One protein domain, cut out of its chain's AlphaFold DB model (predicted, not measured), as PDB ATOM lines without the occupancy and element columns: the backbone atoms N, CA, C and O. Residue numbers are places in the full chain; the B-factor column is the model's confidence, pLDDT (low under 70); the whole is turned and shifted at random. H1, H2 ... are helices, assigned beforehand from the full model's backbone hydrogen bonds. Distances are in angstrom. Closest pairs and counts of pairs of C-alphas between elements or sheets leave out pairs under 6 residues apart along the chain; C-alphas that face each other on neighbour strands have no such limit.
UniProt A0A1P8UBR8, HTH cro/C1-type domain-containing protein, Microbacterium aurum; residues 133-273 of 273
ATOM      1  N   ASP A 133      22.093 149.958  22.670       43.22
ATOM      2  CA  ASP A 133      20.741 149.416  22.890       43.22
ATOM      3  C   ASP A 133      20.036 150.079  24.086       43.22
ATOM      4  O   ASP A 133      18.852 150.402  24.015       43.22
ATOM      5  N   ALA A 134      20.771 150.413  25.154       46.59
ATOM      6  CA  ALA A 134      20.232 151.168  26.293       46.59
ATOM      7  C   ALA A 134      19.752 152.599  25.938       46.59
ATOM      8  O   ALA A 134      19.108 153.253  26.756       46.59
ATOM      9  N   PHE A 135      20.083 153.112  24.747       50.75
ATOM     10  CA  PHE A 135      19.674 154.436  24.258       50.75
ATOM     11  C   PHE A 135      18.560 154.389  23.209       50.75
ATOM     12  O   PHE A 135      17.976 155.434  22.903       50.75
ATOM     13  N   ASP A 136      18.250 153.211  22.667       49.84
ATOM     14  CA  ASP A 136      17.177 153.040  21.685       49.84
ATOM     15  C   ASP A 136      15.778 153.180  22.287       49.84
ATOM     16  O   ASP A 136      14.826 153.462  21.561       49.84
ATOM     17  N   GLU A 137      15.662 153.150  23.617       50.59
ATOM     18  CA  GLU A 137      14.416 153.468  24.326       50.59
ATOM     19  C   GLU A 137      14.029 154.958  24.265       50.59
ATOM     20  O   GLU A 137      12.961 155.343  24.741       50.59
ATOM     21  N   GLY A 138      14.857 155.798  23.636       51.84
ATOM     22  CA  GLY A 138      14.584 157.213  23.452       51.84
ATOM     23  C   GLY A 138      14.918 158.001  24.711       51.84
ATOM     24  O   GLY A 138      14.222 157.950  25.724       51.84
ATOM     25  N   GLY A 139      15.986 158.792  24.631       66.69
ATOM     26  CA  GLY A 139      16.222 159.831  25.617       66.69
ATOM     27  C   GLY A 139      14.972 160.714  25.744       66.69
ATOM     28  O   GLY A 139      14.469 161.243  24.751       66.69
ATOM     29  N   ASN A 140      14.438 160.848  26.957       79.19
ATOM     30  CA  ASN A 140      13.144 161.503  27.183       79.19
ATOM     31  C   ASN A 140      13.232 163.036  27.299       79.19
ATOM     32  O   ASN A 140      12.214 163.697  27.507       79.19
ATOM     33  N   GLY A 141      14.437 163.610  27.211       83.25
ATOM     34  CA  GLY A 141      14.662 165.052  27.328       83.25
ATOM     35  C   GLY A 141      14.290 165.641  28.696       83.25
ATOM     36  O   GLY A 141      14.121 166.855  28.818       83.25
ATOM     37  N   LEU A 142      14.140 164.816  29.742       90.62
ATOM     38  CA  LEU A 142      13.693 165.254  31.069       90.62
ATOM     39  C   LEU A 142      14.823 165.775  31.964       90.62
ATOM     40  O   LEU A 142      14.539 166.205  33.087       90.62
ATOM     41  N   LEU A 143      16.083 165.783  31.514       91.31
ATOM     42  CA  LEU A 143      17.208 166.277  32.319       91.31
ATOM     43  C   LEU A 143      16.963 167.707  32.858       91.31
ATOM     44  O   LEU A 143      17.075 167.900  34.072       91.31
ATOM     45  N   PRO A 144      16.524 168.691  32.042       91.00
ATOM     46  CA  PRO A 144      16.127 170.013  32.531       91.00
ATOM     47  C   PRO A 144      15.065 169.993  33.632       91.00
ATOM     48  O   PRO A 144      15.149 170.754  34.596       91.00
ATOM     49  N   ALA A 145      14.043 169.147  33.488       91.44
ATOM     50  CA  ALA A 145      12.950 169.049  34.449       91.44
ATOM     51  C   ALA A 145      13.440 168.454  35.777       91.44
ATOM     52  O   ALA A 145      13.085 168.958  36.842       91.44
ATOM     53  N   ARG A 146      14.312 167.440  35.721       95.06
ATOM     54  CA  ARG A 146      14.923 166.810  36.900       95.06
ATOM     55  C   ARG A 146      15.835 167.768  37.660       95.06
ATOM     56  O   ARG A 146      15.685 167.890  38.871       95.06
ATOM     57  N   LEU A 147      16.700 168.500  36.958       94.75
ATOM     58  CA  LEU A 147      17.578 169.507  37.567       94.75
ATOM     59  C   LEU A 147      16.781 170.627  38.259       94.75
ATOM     60  O   LEU A 147      17.142 171.067  39.349       94.75
ATOM     61  N   LYS A 148      15.660 171.059  37.663       93.38
ATOM     62  CA  LYS A 148      14.745 172.025  38.291       93.38
ATOM     63  C   LYS A 148      14.027 171.444  39.510       93.38
ATOM     64  O   LYS A 148      13.855 172.155  40.495       93.38
ATOM     65  N   ALA A 149      13.622 170.174  39.462       94.94
ATOM     66  CA  ALA A 149      12.908 169.514  40.555       94.94
ATOM     67  C   ALA A 149      13.757 169.387  41.832       94.94
ATOM     68  O   ALA A 149      13.218 169.514  42.927       94.94
ATOM     69  N   VAL A 150      15.076 169.207  41.703       96.50
ATOM     70  CA  VAL A 150      16.010 169.207  42.847       96.50
ATOM     71  C   VAL A 150      16.412 170.619  43.307       96.50
ATOM     72  O   VAL A 150      17.243 170.772  44.198       96.50
ATOM     73  N   GLY A 151      15.838 171.671  42.712       96.56
ATOM     74  CA  GLY A 151      16.091 173.063  43.092       96.56
ATOM     75  C   GLY A 151      17.476 173.588  42.705       96.56
ATOM     76  O   GLY A 151      17.892 174.636  43.198       96.56
ATOM     77  N   THR A 152      18.206 172.890  41.830       97.00
ATOM     78  CA  THR A 152      19.517 173.349  41.364       97.00
ATOM     79  C   THR A 152      19.356 174.525  40.403       97.00
ATOM     80  O   THR A 152      18.540 174.507  39.483       97.00
ATOM     81  N   THR A 153      20.169 175.562  40.591       96.81
ATOM     82  CA  THR A 153      20.289 176.688  39.654       96.81
ATOM     83  C   THR A 153      21.452 176.468  38.676       96.81
ATOM     84  O   THR A 153      22.422 175.789  39.027       96.81
ATOM     85  N   PRO A 154      21.447 177.088  37.479       96.69
ATOM     86  CA  PRO A 154      22.570 176.986  36.542       96.69
ATOM     87  C   PRO A 154      23.920 177.396  37.147       96.69
ATOM     88  O   PRO A 154      24.932 176.773  36.859       96.69
ATOM     89  N   SER A 155      23.957 178.402  38.029       97.69
ATOM     90  CA  SER A 155      25.197 178.833  38.693       97.69
ATOM     91  C   SER A 155      25.711 177.826  39.726       97.69
ATOM     92  O   SER A 155      26.923 177.670  39.870       97.69
ATOM     93  N   GLN A 156      24.814 177.138  40.443       97.06
ATOM     94  CA  GLN A 156      25.198 176.049  41.346       97.06
ATOM     95  C   GLN A 156      25.726 174.854  40.556       97.06
ATOM     96  O   GLN A 156      26.799 174.354  40.878       97.06
ATOM     97  N   LEU A 157      25.025 174.466  39.485       96.56
ATOM     98  CA  LEU A 157      25.475 173.389  38.608       96.56
ATOM     99  C   LEU A 157      26.838 173.719  37.989       96.56
ATOM    100  O   LEU A 157      27.735 172.889  38.017       96.56
ATOM    101  N   ALA A 158      27.034 174.948  37.500       97.19
ATOM    102  CA  ALA A 158      28.312 175.399  36.949       97.19
ATOM    103  C   ALA A 158      29.467 175.221  37.941       97.19
ATOM    104  O   ALA A 158      30.501 174.650  37.602       97.19
ATOM    105  N   ARG A 159      29.256 175.658  39.191       97.31
ATOM    106  CA  ARG A 159      30.236 175.513  40.270       97.31
ATOM    107  C   ARG A 159      30.529 174.047  40.577       97.31
ATOM    108  O   ARG A 159      31.690 173.702  40.752       97.31
ATOM    109  N   GLN A 160      29.497 173.210  40.642       95.94
ATOM    110  CA  GLN A 160      29.635 171.785  40.942       95.94
ATOM    111  C   GLN A 160      30.378 171.031  39.835       95.94
ATOM    112  O   GLN A 160      31.212 170.184  40.131       95.94
ATOM    113  N   LEU A 161      30.099 171.351  38.572       95.00
ATOM    114  CA  LEU A 161      30.721 170.697  37.420       95.00
ATOM    115  C   LEU A 161      32.087 171.291  37.042       95.00
ATOM    116  O   LEU A 161      32.744 170.763  36.150       95.00
ATOM    117  N   GLY A 162      32.501 172.405  37.656       94.62
ATOM    118  CA  GLY A 162      33.715 173.123  37.261       94.62
ATOM    119  C   GLY A 162      33.642 173.712  35.845       94.62
ATOM    120  O   GLY A 162      34.662 173.811  35.169       94.62
ATOM    121  N   VAL A 163      32.444 174.089  35.382       93.81
ATOM    122  CA  VAL A 163      32.198 174.637  34.032       93.81
ATOM    123  C   VAL A 163      31.733 176.090  34.085       93.81
ATOM    124  O   VAL A 163      31.356 176.613  35.136       93.81
ATOM    125  N   SER A 164      31.709 176.763  32.933       94.62
ATOM    126  CA  SER A 164      31.126 178.105  32.841       94.62
ATOM    127  C   SER A 164      29.608 178.089  33.089       94.62
ATOM    128  O   SER A 164      28.907 177.127  32.769       94.62
ATOM    129  N   VAL A 165      29.060 179.201  33.588       95.25
ATOM    130  CA  VAL A 165      27.601 179.357  33.766       95.25
ATOM    131  C   VAL A 165      26.847 179.192  32.441       95.25
ATOM    132  O   VAL A 165      25.746 178.649  32.432       95.25
ATOM    133  N   GLY A 166      27.451 179.596  31.317       91.81
ATOM    134  CA  GLY A 166      26.890 179.384  29.981       91.81
ATOM    135  C   GLY A 166      26.750 177.901  29.624       91.81
ATOM    136  O   GLY A 166      25.678 177.481  29.202       91.81
ATOM    137  N   GLN A 167      27.785 177.091  29.875       88.38
ATOM    138  CA  GLN A 167      27.728 175.636  29.664       88.38
ATOM    139  C   GLN A 167      26.685 174.966  30.565       88.38
ATOM    140  O   GLN A 167      25.907 174.137  30.099       88.38
ATOM    141  N   ALA A 168      26.614 175.356  31.840       94.81
ATOM    142  CA  ALA A 168      25.583 174.844  32.740       94.81
ATOM    143  C   ALA A 168      24.169 175.242  32.285       94.81
ATOM    144  O   ALA A 168      23.242 174.442  32.377       94.81
ATOM    145  N   LEU A 169      23.989 176.454  31.753       93.50
ATOM    146  CA  LEU A 169      22.713 176.884  31.185       93.50
ATOM    147  C   LEU A 169      22.350 176.093  29.920       93.50
ATOM    148  O   LEU A 169      21.179 175.759  29.736       93.50
ATOM    149  N   ASP A 170      23.327 175.768  29.072       86.88
ATOM    150  CA  ASP A 170      23.117 174.899  27.912       86.88
ATOM    151  C   ASP A 170      22.705 173.482  28.346       86.88
ATOM    152  O   ASP A 170      21.757 172.940  27.779       86.88
ATOM    153  N   LEU A 171      23.308 172.918  29.402       89.75
ATOM    154  CA  LEU A 171      22.869 171.648  30.014       89.75
ATOM    155  C   LEU A 171      21.412 171.733  30.493       89.75
ATOM    156  O   LEU A 171      20.590 170.880  30.167       89.75
ATOM    157  N   PHE A 172      21.056 172.815  31.190       90.75
ATOM    158  CA  PHE A 172      19.682 173.089  31.635       90.75
ATOM    159  C   PHE A 172      18.675 173.250  30.495       90.75
ATOM    160  O   PHE A 172      17.470 173.176  30.727       90.75
ATOM    161  N   ARG A 173      19.139 173.527  29.278       85.62
ATOM    162  CA  ARG A 173      18.300 173.656  28.083       85.62
ATOM    163  C   ARG A 173      18.313 172.394  27.222       85.62
ATOM    164  O   ARG A 173      17.699 172.417  26.164       85.62
ATOM    165  N   GLY A 174      19.020 171.340  27.643       82.94
ATOM    166  CA  GLY A 174      19.236 170.138  26.832       82.94
ATOM    167  C   GLY A 174      20.112 170.380  25.598       82.94
ATOM    168  O   GLY A 174      20.107 169.577  24.677       82.94
ATOM    169  N   ARG A 175      20.849 171.498  25.550       80.38
ATOM    170  CA  ARG A 175      21.685 171.910  24.408       80.38
ATOM    171  C   ARG A 175      23.143 171.507  24.543       80.38
ATOM    172  O   ARG A 175      23.877 171.592  23.567       80.38
ATOM    173  N   LEU A 176      23.579 171.144  25.744       83.06
ATOM    174  CA  LEU A 176      24.902 170.595  25.998       83.06
ATOM    175  C   LEU A 176      24.728 169.196  26.556       83.06
ATOM    176  O   LEU A 176      23.889 168.967  27.425       83.06
ATOM    177  N   VAL A 177      25.547 168.284  26.063       80.75
ATOM    178  CA  VAL A 177      25.588 166.925  26.570       80.75
ATOM    179  C   VAL A 177      26.702 166.801  27.586       80.75
ATOM    180  O   VAL A 177      27.815 167.273  27.332       80.75
ATOM    181  N   PRO A 178      26.407 166.214  28.752       85.19
ATOM    182  CA  PRO A 178      27.409 166.038  29.776       85.19
ATOM    183  C   PRO A 178      28.496 165.091  29.272       85.19
ATOM    184  O   PRO A 178      28.212 163.992  28.795       85.19
ATOM    185  N   THR A 179      29.751 165.512  29.420       79.94
ATOM    186  CA  THR A 179      30.896 164.601  29.303       79.94
ATOM    187  C   THR A 179      30.793 163.512  30.378       79.94
ATOM    188  O   THR A 179      30.078 163.712  31.366       79.94
ATOM    189  N   PRO A 180      31.509 162.376  30.268       80.12
ATOM    190  CA  PRO A 180      31.432 161.334  31.289       80.12
ATOM    191  C   PRO A 180      31.678 161.864  32.716       80.12
ATOM    192  O   PRO A 180      30.822 161.618  33.566       80.12
ATOM    193  N   PRO A 181      32.716 162.685  32.994       83.31
ATOM    194  CA  PRO A 181      32.894 163.295  34.316       83.31
ATOM    195  C   PRO A 181      31.704 164.155  34.766       83.31
ATOM    196  O   PRO A 181      31.276 164.054  35.913       83.31
ATOM    197  N   MET A 182      31.114 164.952  33.865       91.81
ATOM    198  CA  MET A 182      29.916 165.736  34.189       91.81
ATOM    199  C   MET A 182      28.721 164.837  34.501       91.81
ATOM    200  O   MET A 182      27.959 165.140  35.415       91.81
ATOM    201  N   ALA A 183      28.551 163.738  33.764       89.75
ATOM    202  CA  ALA A 183      27.464 162.794  33.979       89.75
ATOM    203  C   ALA A 183      27.560 162.148  35.366       89.75
ATOM    204  O   ALA A 183      26.538 162.051  36.036       89.75
ATOM    205  N   TYR A 184      28.761 161.799  35.845       89.31
ATOM    206  CA  TYR A 184      28.957 161.334  37.226       89.31
ATOM    207  C   TYR A 184      28.510 162.382  38.253       89.31
ATOM    208  O   TYR A 184      27.733 162.064  39.151       89.31
ATOM    209  N   SER A 185      28.925 163.640  38.098       95.25
ATOM    210  CA  SER A 185      28.544 164.710  39.029       95.25
ATOM    211  C   SER A 185      27.047 165.048  38.983       95.25
ATOM    212  O   SER A 185      26.440 165.334  40.013       95.25
ATOM    213  N   ILE A 186      26.424 164.991  37.802       95.44
ATOM    214  CA  ILE A 186      24.971 165.157  37.643       95.44
ATOM    215  C   ILE A 186      24.227 163.971  38.265       95.44
ATOM    216  O   ILE A 186      23.196 164.165  38.904       95.44
ATOM    217  N   ALA A 187      24.731 162.750  38.096       95.06
ATOM    218  CA  ALA A 187      24.137 161.545  38.662       95.06
ATOM    219  C   ALA A 187      24.122 161.592  40.190       95.06
ATOM    220  O   ALA A 187      23.083 161.329  40.796       95.06
ATOM    221  N   GLU A 188      25.236 162.007  40.797       96.19
ATOM    222  CA  GLU A 188      25.352 162.228  42.239       96.19
ATOM    223  C   GLU A 188      24.348 163.283  42.725       96.19
ATOM    224  O   GLU A 188      23.614 163.042  43.681       96.19
ATOM    225  N   LEU A 189      24.241 164.412  42.014       96.25
ATOM    226  CA  LEU A 189      23.274 165.470  42.321       96.25
ATOM    227  C   LEU A 189      21.816 164.985  42.256       96.25
ATOM    228  O   LEU A 189      20.984 165.403  43.061       96.25
ATOM    229  N   LEU A 190      21.493 164.141  41.277       95.56
ATOM    230  CA  LEU A 190      20.137 163.648  41.034       95.56
ATOM    231  C   LEU A 190      19.805 162.361  41.808       95.56
ATOM    232  O   LEU A 190      18.649 161.935  41.783       95.56
ATOM    233  N   GLY A 191      20.783 161.736  42.469       95.75
ATOM    234  CA  GLY A 191      20.615 160.449  43.147       95.75
ATOM    235  C   GLY A 191      20.278 159.294  42.196       95.75
ATOM    236  O   GLY A 191      19.496 158.414  42.552       95.75
ATOM    237  N   ILE A 192      20.818 159.307  40.974       94.69
ATOM    238  CA  ILE A 192      20.605 158.269  39.947       94.69
ATOM    239  C   ILE A 192      21.940 157.679  39.481       94.69
ATOM    240  O   ILE A 192      23.006 158.127  39.892       94.69
ATOM    241  N   SER A 193      21.905 156.659  38.619       90.62
ATOM    242  CA  SER A 193      23.126 156.115  38.021       90.62
ATOM    243  C   SER A 193      23.676 157.038  36.916       90.62
ATOM    244  O   SER A 193      22.892 157.680  36.211       90.62
ATOM    245  N   PRO A 194      25.003 157.078  36.688       84.69
ATOM    246  CA  PRO A 194      25.608 157.831  35.581       84.69
ATOM    247  C   PRO A 194      25.036 157.459  34.210       84.69
ATOM    248  O   PRO A 194      24.818 158.329  33.372       84.69
ATOM    249  N   ALA A 195      24.715 156.179  34.002       80.12
ATOM    250  CA  ALA A 195      24.057 155.715  32.784       80.12
ATOM    251  C   ALA A 195      22.651 156.322  32.612       80.12
ATOM    252  O   ALA A 195      22.300 156.760  31.518       80.12
ATOM    253  N   ALA A 196      21.869 156.428  33.697       85.94
ATOM    254  CA  ALA A 196      20.522 156.999  33.660       85.94
ATOM    255  C   ALA A 196      20.508 158.496  33.316       85.94
ATOM    256  O   ALA A 196      19.526 158.968  32.749       85.94
ATOM    257  N   VAL A 197      21.586 159.242  33.599       89.62
ATOM    258  CA  VAL A 197      21.701 160.655  33.187       89.62
ATOM    259  C   VAL A 197      21.575 160.790  31.677       89.62
ATOM    260  O   VAL A 197      20.904 161.699  31.195       89.62
ATOM    261  N   PHE A 198      22.172 159.870  30.924       82.31
ATOM    262  CA  PHE A 198      22.086 159.934  29.477       82.31
ATOM    263  C   PHE A 198      20.705 159.545  28.934       82.31
ATOM    264  O   PHE A 198      20.275 160.114  27.936       82.31
ATOM    265  N   GLY A 199      19.970 158.666  29.624       83.12
ATOM    266  CA  GLY A 199      18.560 158.388  29.314       83.12
ATOM    267  C   GLY A 199      17.630 159.592  29.540       83.12
ATOM    268  O   GLY A 199      16.506 159.618  29.041       83.12
ATOM    269  N   LEU A 200      18.094 160.617  30.266       87.44
ATOM    270  CA  LEU A 200      17.385 161.888  30.440       87.44
ATOM    271  C   LEU A 200      17.698 162.924  29.349       87.44
ATOM    272  O   LEU A 200      17.075 163.991  29.333       87.44
ATOM    273  N   LEU A 201      18.676 162.658  28.478       84.94
ATOM    274  CA  LEU A 201      18.980 163.521  27.335       84.94
ATOM    275  C   LEU A 201      17.909 163.372  26.260       84.94
ATOM    276  O   LEU A 201      17.039 162.519  26.358       84.94
ATOM    277  N   GLU A 202      17.933 164.227  25.248       81.06
ATOM    278  CA  GLU A 202      17.093 164.041  24.068       81.06
ATOM    279  C   GLU A 202      17.588 162.841  23.248       81.06
ATOM    280  O   GLU A 202      18.794 162.589  23.161       81.06
ATOM    281  N   ALA A 203      16.660 162.093  22.649       84.19
ATOM    282  CA  ALA A 203      17.002 161.020  21.727       84.19
ATOM    283  C   ALA A 203      17.818 161.552  20.534       84.19
ATOM    284  O   ALA A 203      17.526 162.607  19.973       84.19
ATOM    285  N   ILE A 204      18.833 160.794  20.115       86.12
ATOM    286  CA  ILE A 204      19.635 161.147  18.939       86.12
ATOM    287  C   ILE A 204      18.750 161.016  17.688       86.12
ATOM    288  O   ILE A 204      18.212 159.926  17.463       86.12
ATOM    289  N   PRO A 205      18.628 162.066  16.851       88.19
ATOM    290  CA  PRO A 205      17.832 162.005  15.630       88.19
ATOM    291  C   PRO A 205      18.228 160.823  14.739       88.19
ATOM    292  O   PRO A 205      19.412 160.541  14.539       88.19
ATOM    293  N   THR A 206      17.239 160.144  14.154       87.75
ATOM    294  CA  THR A 206      17.465 158.953  13.314       87.75
ATOM    295  C   THR A 206      18.353 159.253  12.106       87.75
ATOM    296  O   THR A 206      19.210 158.439  11.764       87.75
ATOM    297  N   GLY A 207      18.213 160.441  11.503       91.44
ATOM    298  CA  GLY A 207      19.084 160.916  10.423       91.44
ATOM    299  C   GLY A 207      20.551 161.024  10.850       91.44
ATOM    300  O   GLY A 207      21.425 160.505  10.159       91.44
ATOM    301  N   LEU A 208      20.812 161.598  12.030       91.88
ATOM    302  CA  LEU A 208      22.161 161.724  12.587       91.88
ATOM    303  C   LEU A 208      22.774 160.355  12.872       91.88
ATOM    304  O   LEU A 208      23.928 160.099  12.534       91.88
ATOM    305  N   ARG A 209      21.985 159.450  13.455       91.31
ATOM    306  CA  ARG A 209      22.414 158.077  13.717       91.31
ATOM    307  C   ARG A 209      22.793 157.359  12.423       91.31
ATOM    308  O   ARG A 209      23.898 156.833  12.327       91.31
ATOM    309  N   ARG A 210      21.893 157.377  11.432       92.31
ATOM    310  CA  ARG A 210      22.110 156.791  10.101       92.31
ATOM    311  C   ARG A 210      23.407 157.303   9.487       92.31
ATOM    312  O   ARG A 210      24.187 156.514   8.958       92.31
ATOM    313  N   ASP A 211      23.633 158.610   9.563       94.88
ATOM    314  CA  ASP A 211      24.803 159.225   8.961       94.88
ATOM    315  C   ASP A 211      26.082 158.864   9.718       94.88
ATOM    316  O   ASP A 211      27.028 158.413   9.081       94.88
ATOM    317  N   LEU A 212      26.104 158.894  11.055       94.31
ATOM    318  CA  LEU A 212      27.262 158.445  11.843       94.31
ATOM    319  C   LEU A 212      27.620 156.964  11.641       94.31
ATOM    320  O   LEU A 212      28.784 156.586  11.788       94.31
ATOM    321  N   SER A 213      26.654 156.116  11.284       92.19
ATOM    322  CA  SER A 213      26.908 154.707  10.955       92.19
ATOM    323  C   SER A 213      27.642 154.513   9.619       92.19
ATOM    324  O   SER A 213      28.170 153.424   9.356       92.19
ATOM    325  N   LYS A 214      27.735 155.543   8.765       92.88
ATOM    326  CA  LYS A 214      28.464 155.464   7.489       92.88
ATOM    327  C   LYS A 214      29.951 155.191   7.733       92.88
ATOM    328  O   LYS A 214      30.567 155.699   8.669       92.88
ATOM    329  N   ARG A 215      30.563 154.384   6.853       91.00
ATOM    330  CA  ARG A 215      31.950 153.886   6.995       91.00
ATOM    331  C   ARG A 215      32.968 154.999   7.278       91.00
ATOM    332  O   ARG A 215      33.822 154.818   8.138       91.00
ATOM    333  N   ARG A 216      32.858 156.138   6.586       93.81
ATOM    334  CA  ARG A 216      33.780 157.272   6.760       93.81
ATOM    335  C   ARG A 216      33.781 157.837   8.183       93.81
ATOM    336  O   ARG A 216      34.848 158.083   8.729       93.81
ATOM    337  N   PHE A 217      32.610 157.953   8.811       95.94
ATOM    338  CA  PHE A 217      32.490 158.490  10.165       95.94
ATOM    339  C   PHE A 217      32.839 157.452  11.229       95.94
ATOM    340  O   PHE A 217      33.440 157.812  12.233       95.94
ATOM    341  N   ARG A 218      32.596 156.155  10.987       94.50
ATOM    342  CA  ARG A 218      33.068 155.083  11.888       94.50
ATOM    343  C   ARG A 218      34.585 155.113  12.094       94.50
ATOM    344  O   ARG A 218      35.057 154.910  13.209       94.50
ATOM    345  N   ASN A 219      35.349 155.401  11.041       92.81
ATOM    346  CA  ASN A 219      36.802 155.537  11.150       92.81
ATOM    347  C   ASN A 219      37.203 156.751  11.997       92.81
ATOM    348  O   ASN A 219      38.103 156.633  12.826       92.81
ATOM    349  N   ALA A 220      36.516 157.886  11.828       94.38
ATOM    350  CA  ALA A 220      36.746 159.084  12.634       94.38
ATOM    351  C   ALA A 220      36.391 158.855  14.114       94.38
ATOM    352  O   ALA A 220      37.189 159.174  14.987       94.38
ATOM    353  N   VAL A 221      35.255 158.208  14.396       94.12
ATOM    354  CA  VAL A 221      34.842 157.820  15.754       94.12
ATOM    355  C   VAL A 221      35.912 156.963  16.432       94.12
ATOM    356  O   VAL A 221      36.304 157.262  17.553       94.12
ATOM    357  N   ARG A 222      36.435 155.938  15.746       93.88
ATOM    358  CA  ARG A 222      37.516 155.077  16.265       93.88
ATOM    359  C   ARG A 222      38.820 155.831  16.488       93.88
ATOM    360  O   ARG A 222      39.532 155.572  17.454       93.88
ATOM    361  N   ALA A 223      39.168 156.739  15.578       91.81
ATOM    362  CA  ALA A 223      40.340 157.589  15.747       91.81
ATOM    363  C   ALA A 223      40.203 158.444  17.015       91.81
ATOM    364  O   ALA A 223      41.137 158.490  17.813       91.81
ATOM    365  N   GLN A 224      39.018 159.007  17.245       91.81
ATOM    366  CA  GLN A 224      38.729 159.813  18.424       91.81
ATOM    367  C   GLN A 224      38.698 158.990  19.714       91.81
ATOM    368  O   GLN A 224      39.279 159.391  20.719       91.81
ATOM    369  N   ALA A 225      38.095 157.799  19.667       89.31
ATOM    370  CA  ALA A 225      38.111 156.839  20.765       89.31
ATOM    371  C   ALA A 225      39.550 156.540  21.207       89.31
ATOM    372  O   ALA A 225      39.870 156.642  22.387       89.31
ATOM    373  N   ARG A 226      40.455 156.289  20.252       92.31
ATOM    374  CA  ARG A 226      41.884 156.094  20.537       92.31
ATOM    375  C   ARG A 226      42.572 157.356  21.058       92.31
ATOM    376  O   ARG A 226      43.348 157.246  22.000       92.31
ATOM    377  N   LYS A 227      42.293 158.534  20.478       89.31
ATOM    378  CA  LYS A 227      42.869 159.826  20.913       89.31
ATOM    379  C   LYS A 227      42.595 160.086  22.398       89.31
ATOM    380  O   LYS A 227      43.457 160.616  23.090       89.31
ATOM    381  N   TRP A 228      41.413 159.709  22.880       83.44
ATOM    382  CA  TRP A 228      40.953 160.015  24.237       83.44
ATOM    383  C   TRP A 228      40.946 158.830  25.207       83.44
ATOM    384  O   TRP A 228      40.474 158.985  26.331       83.44
ATOM    385  N   ASP A 229      41.456 157.670  24.787       86.50
ATOM    386  CA  ASP A 229      41.374 156.410  25.541       86.50
ATOM    387  C   ASP A 229      39.933 156.070  25.978       86.50
ATOM    388  O   ASP A 229      39.637 155.705  27.116       86.50
ATOM    389  N   TRP A 230      38.989 156.251  25.054       85.38
ATOM    390  CA  TRP A 230      37.577 155.926  25.235       85.38
ATOM    391  C   TRP A 230      37.202 154.661  24.471       85.38
ATOM    392  O   TRP A 230      37.853 154.265  23.507       85.38
ATOM    393  N   SER A 231      36.089 154.040  24.865       84.56
ATOM    394  CA  SER A 231      35.439 153.050  24.010       84.56
ATOM    395  C   SER A 231      34.821 153.727  22.784       84.56
ATOM    396  O   SER A 231      34.395 154.888  22.842       84.56
ATOM    397  N   ASP A 232      34.691 152.973  21.692       85.44
ATOM    398  CA  ASP A 232      34.033 153.432  20.463       85.44
ATOM    399  C   ASP A 232      32.623 154.005  20.744       85.44
ATOM    400  O   ASP A 232      32.206 154.952  20.083       85.44
ATOM    401  N   SER A 233      31.896 153.493  21.752       82.38
ATOM    402  CA  SER A 233      30.513 153.911  22.059       82.38
ATOM    403  C   SER A 233      30.492 155.250  22.750       82.38
ATOM    404  O   SER A 233      29.680 156.111  22.419       82.38
ATOM    405  N   THR A 234      31.425 155.456  23.678       78.81
ATOM    406  CA  THR A 234      31.603 156.742  24.345       78.81
ATOM    407  C   THR A 234      32.004 157.814  23.334       78.81
ATOM    408  O   THR A 234      31.400 158.884  23.321       78.81
ATOM    409  N   ALA A 235      32.945 157.516  22.431       87.75
ATOM    410  CA  ALA A 235      33.334 158.438  21.365       87.75
ATOM    411  C   ALA A 235      32.177 158.730  20.398       87.75
ATOM    412  O   ALA A 235      31.904 159.891  20.093       87.75
ATOM    413  N   TRP A 236      31.449 157.696  19.968       91.81
ATOM    414  CA  TRP A 236      30.282 157.847  19.101       91.81
ATOM    415  C   TRP A 236      29.221 158.746  19.742       91.81
ATOM    416  O   TRP A 236      28.743 159.683  19.103       91.81
ATOM    417  N   LYS A 237      28.898 158.511  21.022       82.94
ATOM    418  CA  LYS A 237      27.940 159.319  21.789       82.94
ATOM    419  C   LYS A 237      28.402 160.761  21.884       82.94
ATOM    420  O   LYS A 237      27.614 161.655  21.598       82.94
ATOM    421  N   GLN A 238      29.669 160.986  22.232       84.25
ATOM    422  CA  GLN A 238      30.223 162.332  22.317       84.25
ATOM    423  C   GLN A 238      30.081 163.075  20.983       84.25
ATOM    424  O   GLN A 238      29.628 164.216  20.972       84.25
ATOM    425  N   ILE A 239      30.406 162.424  19.863       92.00
ATOM    426  CA  ILE A 239      30.307 163.025  18.528       92.00
ATOM    427  C   ILE A 239      28.848 163.301  18.151       92.00
ATOM    428  O   ILE A 239      28.536 164.401  17.691       92.00
ATOM    429  N   ALA A 240      27.939 162.346  18.366       91.12
ATOM    430  CA  ALA A 240      26.518 162.519  18.065       91.12
ATOM    431  C   ALA A 240      25.934 163.712  18.822       91.12
ATOM    432  O   ALA A 240      25.325 164.618  18.252       91.12
ATOM    433  N   PHE A 241      26.185 163.756  20.116       84.75
ATOM    434  CA  PHE A 241      25.661 164.793  20.972       84.75
ATOM    435  C   PHE A 241      26.342 166.150  20.784       84.75
ATOM    436  O   PHE A 241      25.672 167.182  20.840       84.75
ATOM    437  N   GLY A 242      27.643 166.170  20.507       85.75
ATOM    438  CA  GLY A 242      28.361 167.380  20.127       85.75
ATOM    439  C   GLY A 242      27.849 167.963  18.806       85.75
ATOM    440  O   GLY A 242      27.615 169.171  18.708       85.75
ATOM    441  N   THR A 243      27.552 167.100  17.830       91.00
ATOM    442  CA  THR A 243      26.918 167.483  16.559       91.00
ATOM    443  C   THR A 243      25.522 168.068  16.792       91.00
ATOM    444  O   THR A 243      25.190 169.118  16.240       91.00
ATOM    445  N   LEU A 244      24.712 167.441  17.654       85.94
ATOM    446  CA  LEU A 244      23.375 167.925  18.013       85.94
ATOM    447  C   LEU A 244      23.428 169.278  18.747       85.94
ATOM    448  O   LEU A 244      22.693 170.205  18.407       85.94
ATOM    449  N   ALA A 245      24.344 169.433  19.703       80.69
ATOM    450  CA  ALA A 245      24.579 170.691  20.411       80.69
ATOM    451  C   ALA A 245      24.976 171.824  19.449       80.69
ATOM    452  O   ALA A 245      24.454 172.941  19.524       80.69
ATOM    453  N   MET A 246      25.873 171.532  18.503       86.75
ATOM    454  CA  MET A 246      26.268 172.474  17.457       86.75
ATOM    455  C   MET A 246      25.092 172.833  16.539       86.75
ATOM    456  O   MET A 246      24.914 174.005  16.192       86.75
ATOM    457  N   ALA A 247      24.252 171.856  16.185       86.56
ATOM    458  CA  ALA A 247      23.041 172.085  15.405       86.56
ATOM    459  C   ALA A 247      22.085 173.056  16.114       86.56
ATOM    460  O   ALA A 247      21.658 174.048  15.525       86.56
ATOM    461  N   TYR A 248      21.841 172.859  17.410       80.38
ATOM    462  CA  TYR A 248      21.001 173.761  18.197       80.38
ATOM    463  C   TYR A 248      21.514 175.201  18.243       80.38
ATOM    464  O   TYR A 248      20.714 176.138  18.242       80.38
ATOM    465  N   ARG A 249      22.835 175.397  18.284       78.62
ATOM    466  CA  ARG A 249      23.442 176.737  18.297       78.62
ATOM    467  C   ARG A 249      23.338 177.450  16.953       78.62
ATOM    468  O   ARG A 249      23.197 178.666  16.934       78.62
ATOM    469  N   THR A 250      23.432 176.706  15.855       82.62
ATOM    470  CA  THR A 250      23.494 177.267  14.498       82.62
ATOM    471  C   THR A 250      22.115 177.529  13.909       82.62
ATOM    472  O   THR A 250      21.888 178.605  13.365       82.62
ATOM    473  N   THR A 251      21.182 176.584  14.049       78.69
ATOM    474  CA  THR A 251      19.856 176.646  13.406       78.69
ATOM    475  C   THR A 251      18.695 176.804  14.389       78.69
ATOM    476  O   THR A 251      17.550 176.914  13.970       78.69
ATOM    477  N   GLY A 252      18.953 176.826  15.703       72.38
ATOM    478  CA  GLY A 252      17.905 176.939  16.728       72.38
ATOM    479  C   GLY A 252      17.053 175.675  16.915       72.38
ATOM    480  O   GLY A 252      16.170 175.662  17.769       72.38
ATOM    481  N   GLY A 253      17.341 174.610  16.162       70.06
ATOM    482  CA  GLY A 253      16.627 173.335  16.155       70.06
ATOM    483  C   GLY A 253      17.291 172.318  15.223       70.06
ATOM    484  O   GLY A 253      18.224 172.659  14.492       70.06
ATOM    485  N   HIS A 254      16.813 171.074  15.265       68.12
ATOM    486  CA  HIS A 254      17.368 169.921  14.545       68.12
ATOM    487  C   HIS A 254      16.455 169.413  13.409       68.12
ATOM    488  O   HIS A 254      16.470 168.232  13.074       68.12
ATOM    489  N   THR A 255      15.644 170.302  12.826       65.62
ATOM    490  CA  THR A 255      14.632 169.965  11.808       65.62
ATOM    491  C   THR A 255      15.194 169.658  10.417       65.62
ATOM    492  O   THR A 255      14.425 169.232   9.563       65.62
ATOM    493  N   ASP A 256      16.496 169.847  10.181       62.06
ATOM    494  CA  ASP A 256      17.114 169.630   8.866       62.06
ATOM    495  C   ASP A 256      17.800 168.263   8.758       62.06
ATOM    496  O   ASP A 256      18.534 167.835   9.652       62.06
ATOM    497  N   GLU A 257      17.579 167.600   7.622       66.56
ATOM    498  CA  GLU A 257      17.991 166.220   7.328       66.56
ATOM    499  C   GLU A 257      19.482 166.056   6.966       66.56
ATOM    500  O   GLU A 257      19.971 164.924   6.919       66.56
ATOM    501  N   ASP A 258      20.223 167.153   6.772       88.94
ATOM    502  CA  ASP A 258      21.637 167.133   6.371       88.94
ATOM    503  C   ASP A 258      22.579 167.096   7.583       88.94
ATOM    504  O   ASP A 258      23.151 168.106   8.018       88.94
ATOM    505  N   TRP A 259      22.749 165.898   8.143       94.19
ATOM    506  CA  TRP A 259      23.630 165.671   9.289       94.19
ATOM    507  C   TRP A 259      25.100 165.536   8.907       94.19
ATOM    508  O   TRP A 259      25.953 165.945   9.689       94.19
ATOM    509  N   GLU A 260      25.422 165.019   7.721       95.50
ATOM    510  CA  GLU A 260      26.819 164.782   7.327       95.50
ATOM    511  C   GLU A 260      27.713 166.026   7.402       95.50
ATOM    512  O   GLU A 260      28.739 165.945   8.081       95.50
ATOM    513  N   PRO A 261      27.337 167.191   6.828       94.69
ATOM    514  CA  PRO A 261      28.179 168.385   6.906       94.69
ATOM    515  C   PRO A 261      28.356 168.876   8.349       94.69
ATOM    516  O   PRO A 261      29.357 169.500   8.695       94.69
ATOM    517  N   ARG A 262      27.379 168.595   9.221       93.62
ATOM    518  CA  ARG A 262      27.446 168.942  10.646       93.62
ATOM    519  C   ARG A 262      28.382 167.996  11.396       93.62
ATOM    520  O   ARG A 262      29.140 168.463  12.236       93.62
ATOM    521  N   ILE A 263      28.361 166.700  11.089       95.69
ATOM    522  CA  ILE A 263      29.310 165.736  11.662       95.69
ATOM    523  C   ILE A 263      30.735 166.113  11.246       95.69
ATOM    524  O   ILE A 263      31.615 166.190  12.098       95.69
ATOM    525  N   GLU A 264      30.959 166.392   9.957       95.62
ATOM    526  CA  GLU A 264      32.266 166.809   9.428       95.62
ATOM    527  C   GLU A 264      32.780 168.051  10.153       95.62
ATOM    528  O   GLU A 264      33.854 168.021  10.748       95.62
ATOM    529  N   ARG A 265      31.958 169.102  10.221       94.12
ATOM    530  CA  ARG A 265      32.317 170.341  10.914       94.12
ATOM    531  C   ARG A 265      32.593 170.137  12.405       94.12
ATOM    532  O   ARG A 265      33.464 170.803  12.955       94.12
ATOM    533  N   TYR A 266      31.853 169.253  13.076       92.81
ATOM    534  CA  TYR A 266      32.115 168.935  14.480       92.81
ATOM    535  C   TYR A 266      33.490 168.279  14.645       92.81
ATOM    536  O   TYR A 266      34.271 168.696  15.495       92.81
ATOM    537  N   LEU A 267      33.796 167.290  13.802       93.06
ATOM    538  CA  LEU A 267      35.075 166.582  13.826       93.06
ATOM    539  C   LEU A 267      36.255 167.499  13.473       93.06
ATOM    540  O   LEU A 267      37.334 167.325  14.026       93.06
ATOM    541  N   GLU A 268      36.067 168.480  12.587       92.94
ATOM    542  CA  GLU A 268      37.082 169.499  12.285       92.94
ATOM    543  C   GLU A 268      37.404 170.359  13.514       92.94
ATOM    544  O   GLU A 268      38.560 170.437  13.920       92.94
ATOM    545  N   VAL A 269      36.385 170.943  14.156       87.50
ATOM    546  CA  VAL A 269      36.566 171.828  15.325       87.50
ATOM    547  C   VAL A 269      37.213 171.097  16.504       87.50
ATOM    548  O   VAL A 269      38.016 171.674  17.239       87.50
ATOM    549  N   ASP A 270      36.858 169.832  16.699       78.56
ATOM    550  CA  ASP A 270      37.333 169.007  17.811       78.56
ATOM    551  C   ASP A 270      38.760 168.461  17.594       78.56
ATOM    552  O   ASP A 270      39.448 168.092  18.546       78.56
ATOM    553  N   ASN A 271      39.246 168.444  16.349       77.81
ATOM    554  CA  ASN A 271      40.638 168.106  16.048       77.81
ATOM    555  C   ASN A 271      41.615 169.247  16.365       77.81
ATOM    556  O   ASN A 271      42.782 168.965  16.636       77.81
ATOM    557  N   ASP A 272      41.139 170.493  16.387       70.75
ATOM    558  CA  ASP A 272      41.948 171.680  16.697       70.75
ATOM    559  C   ASP A 272      42.187 171.891  18.209       70.75
ATOM    560  O   ASP A 272      42.916 172.808  18.596       70.75
ATOM    561  N   HIS A 273      41.581 171.053  19.060       55.78
ATOM    562  CA  HIS A 273      41.694 171.073  20.525       55.78
ATOM    563  C   HIS A 273      42.435 169.829  21.055       55.78
ATOM    564  O   HIS A 273      43.136 169.991  22.080       55.78
TER     565      HIS A 273
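Overview. This is residues 133 to 273 of the 273 residues of the protein "HTH cro/C1-type domain-containing protein" of Microbacterium aurum (UniProt A0A1P8UBR8). What shape is this? Two helical lobes stand side by side, one of the five short helices H2 to H6 and one in which H7, H8 and H10 pack on the long H9, joined by the link of residues 200 to 205. The four-residue H1 lies beside H6, and the named helices of the two lobes stay apart, H5 and H9 only just. What is the make-up? The printed part has 141 residues, with ten named helices in the order H1 to H10 and no named strand, and its class is all helix. It is compact, with a radius of gyration of the C-alphas of 14.8 A, and spans 43 by 33 by 31 A.

Along the chain. Where is the first helix? H1, residues 133 to 136, begins with C-alpha 133 at (20.741, 149.416, 22.890). What follows up to residue 199? H2 is residues 143 to 149, H3 154 to 161 and H4 165 to 172. H5, residues 180 to 190, measures 15.1 A from first to last C-alpha, and H6 is residues 194 to 199. What comes after? H7 is residues 206 to 212, and H8, residues 215 to 227, measures 18.7 A. H9, residues 232 to 251, measures 28.1 A and begins with C-alpha 232 at (34.033, 153.432, 20.463). H10, residues 260 to 271, measures 16.7 A and ends with C-alpha 271 at (40.638, 168.106, 16.048).

Arrangement. How do H1 to H6 stand? H1 is close to H6 but not clearly touching, the closest C-alphas being Phe 135 and Gly 199 at 6.5 A. H4 touches H2 at Phe 172 and Pro 144, 4.8 A, and H3 at Ala 168 and Ala 158, 5.0 A, about perpendicular to each at 82 and 83 degrees. H5 touches H3 at Met 182 and Leu 161, 6.0 A, and H6 at Ala 187 and Pro 194, 5.0 A. What touches H9, the hub? H7 touches it at Leu 208 and Ala 240, 7.0 A, at a steep tilt of 60 degrees, opposite ways. H8, at Ala 225 and Ala 235, 5.1 A, and H10, at Ile 263 and Thr 243, 5.7 A, touch it only just about perpendicular, each at 71 degrees. Do the backbones fit? Every O i to N i+4 pair is within hydrogen-bond range in H2, H3, H4, H5, H7, H9 and H10, and 8 of 9 are in H8. In H6 0 of 2 are, beside 3 of 3 O i to N i+3 pairs, and H1 is too short for an O i to N i+4 pair.

Size, cuts and confidence. How far does it reach? The two C-alphas farthest apart, those of Gly 151 and Arg 215, are 43.8 A apart. Is it whole? The printed part has no cut, and no link is long. Where is confidence low? Residues 133 to 139, 254 to 257 and 273 have pLDDT under 70, against a mean of 86.5 for the printed part.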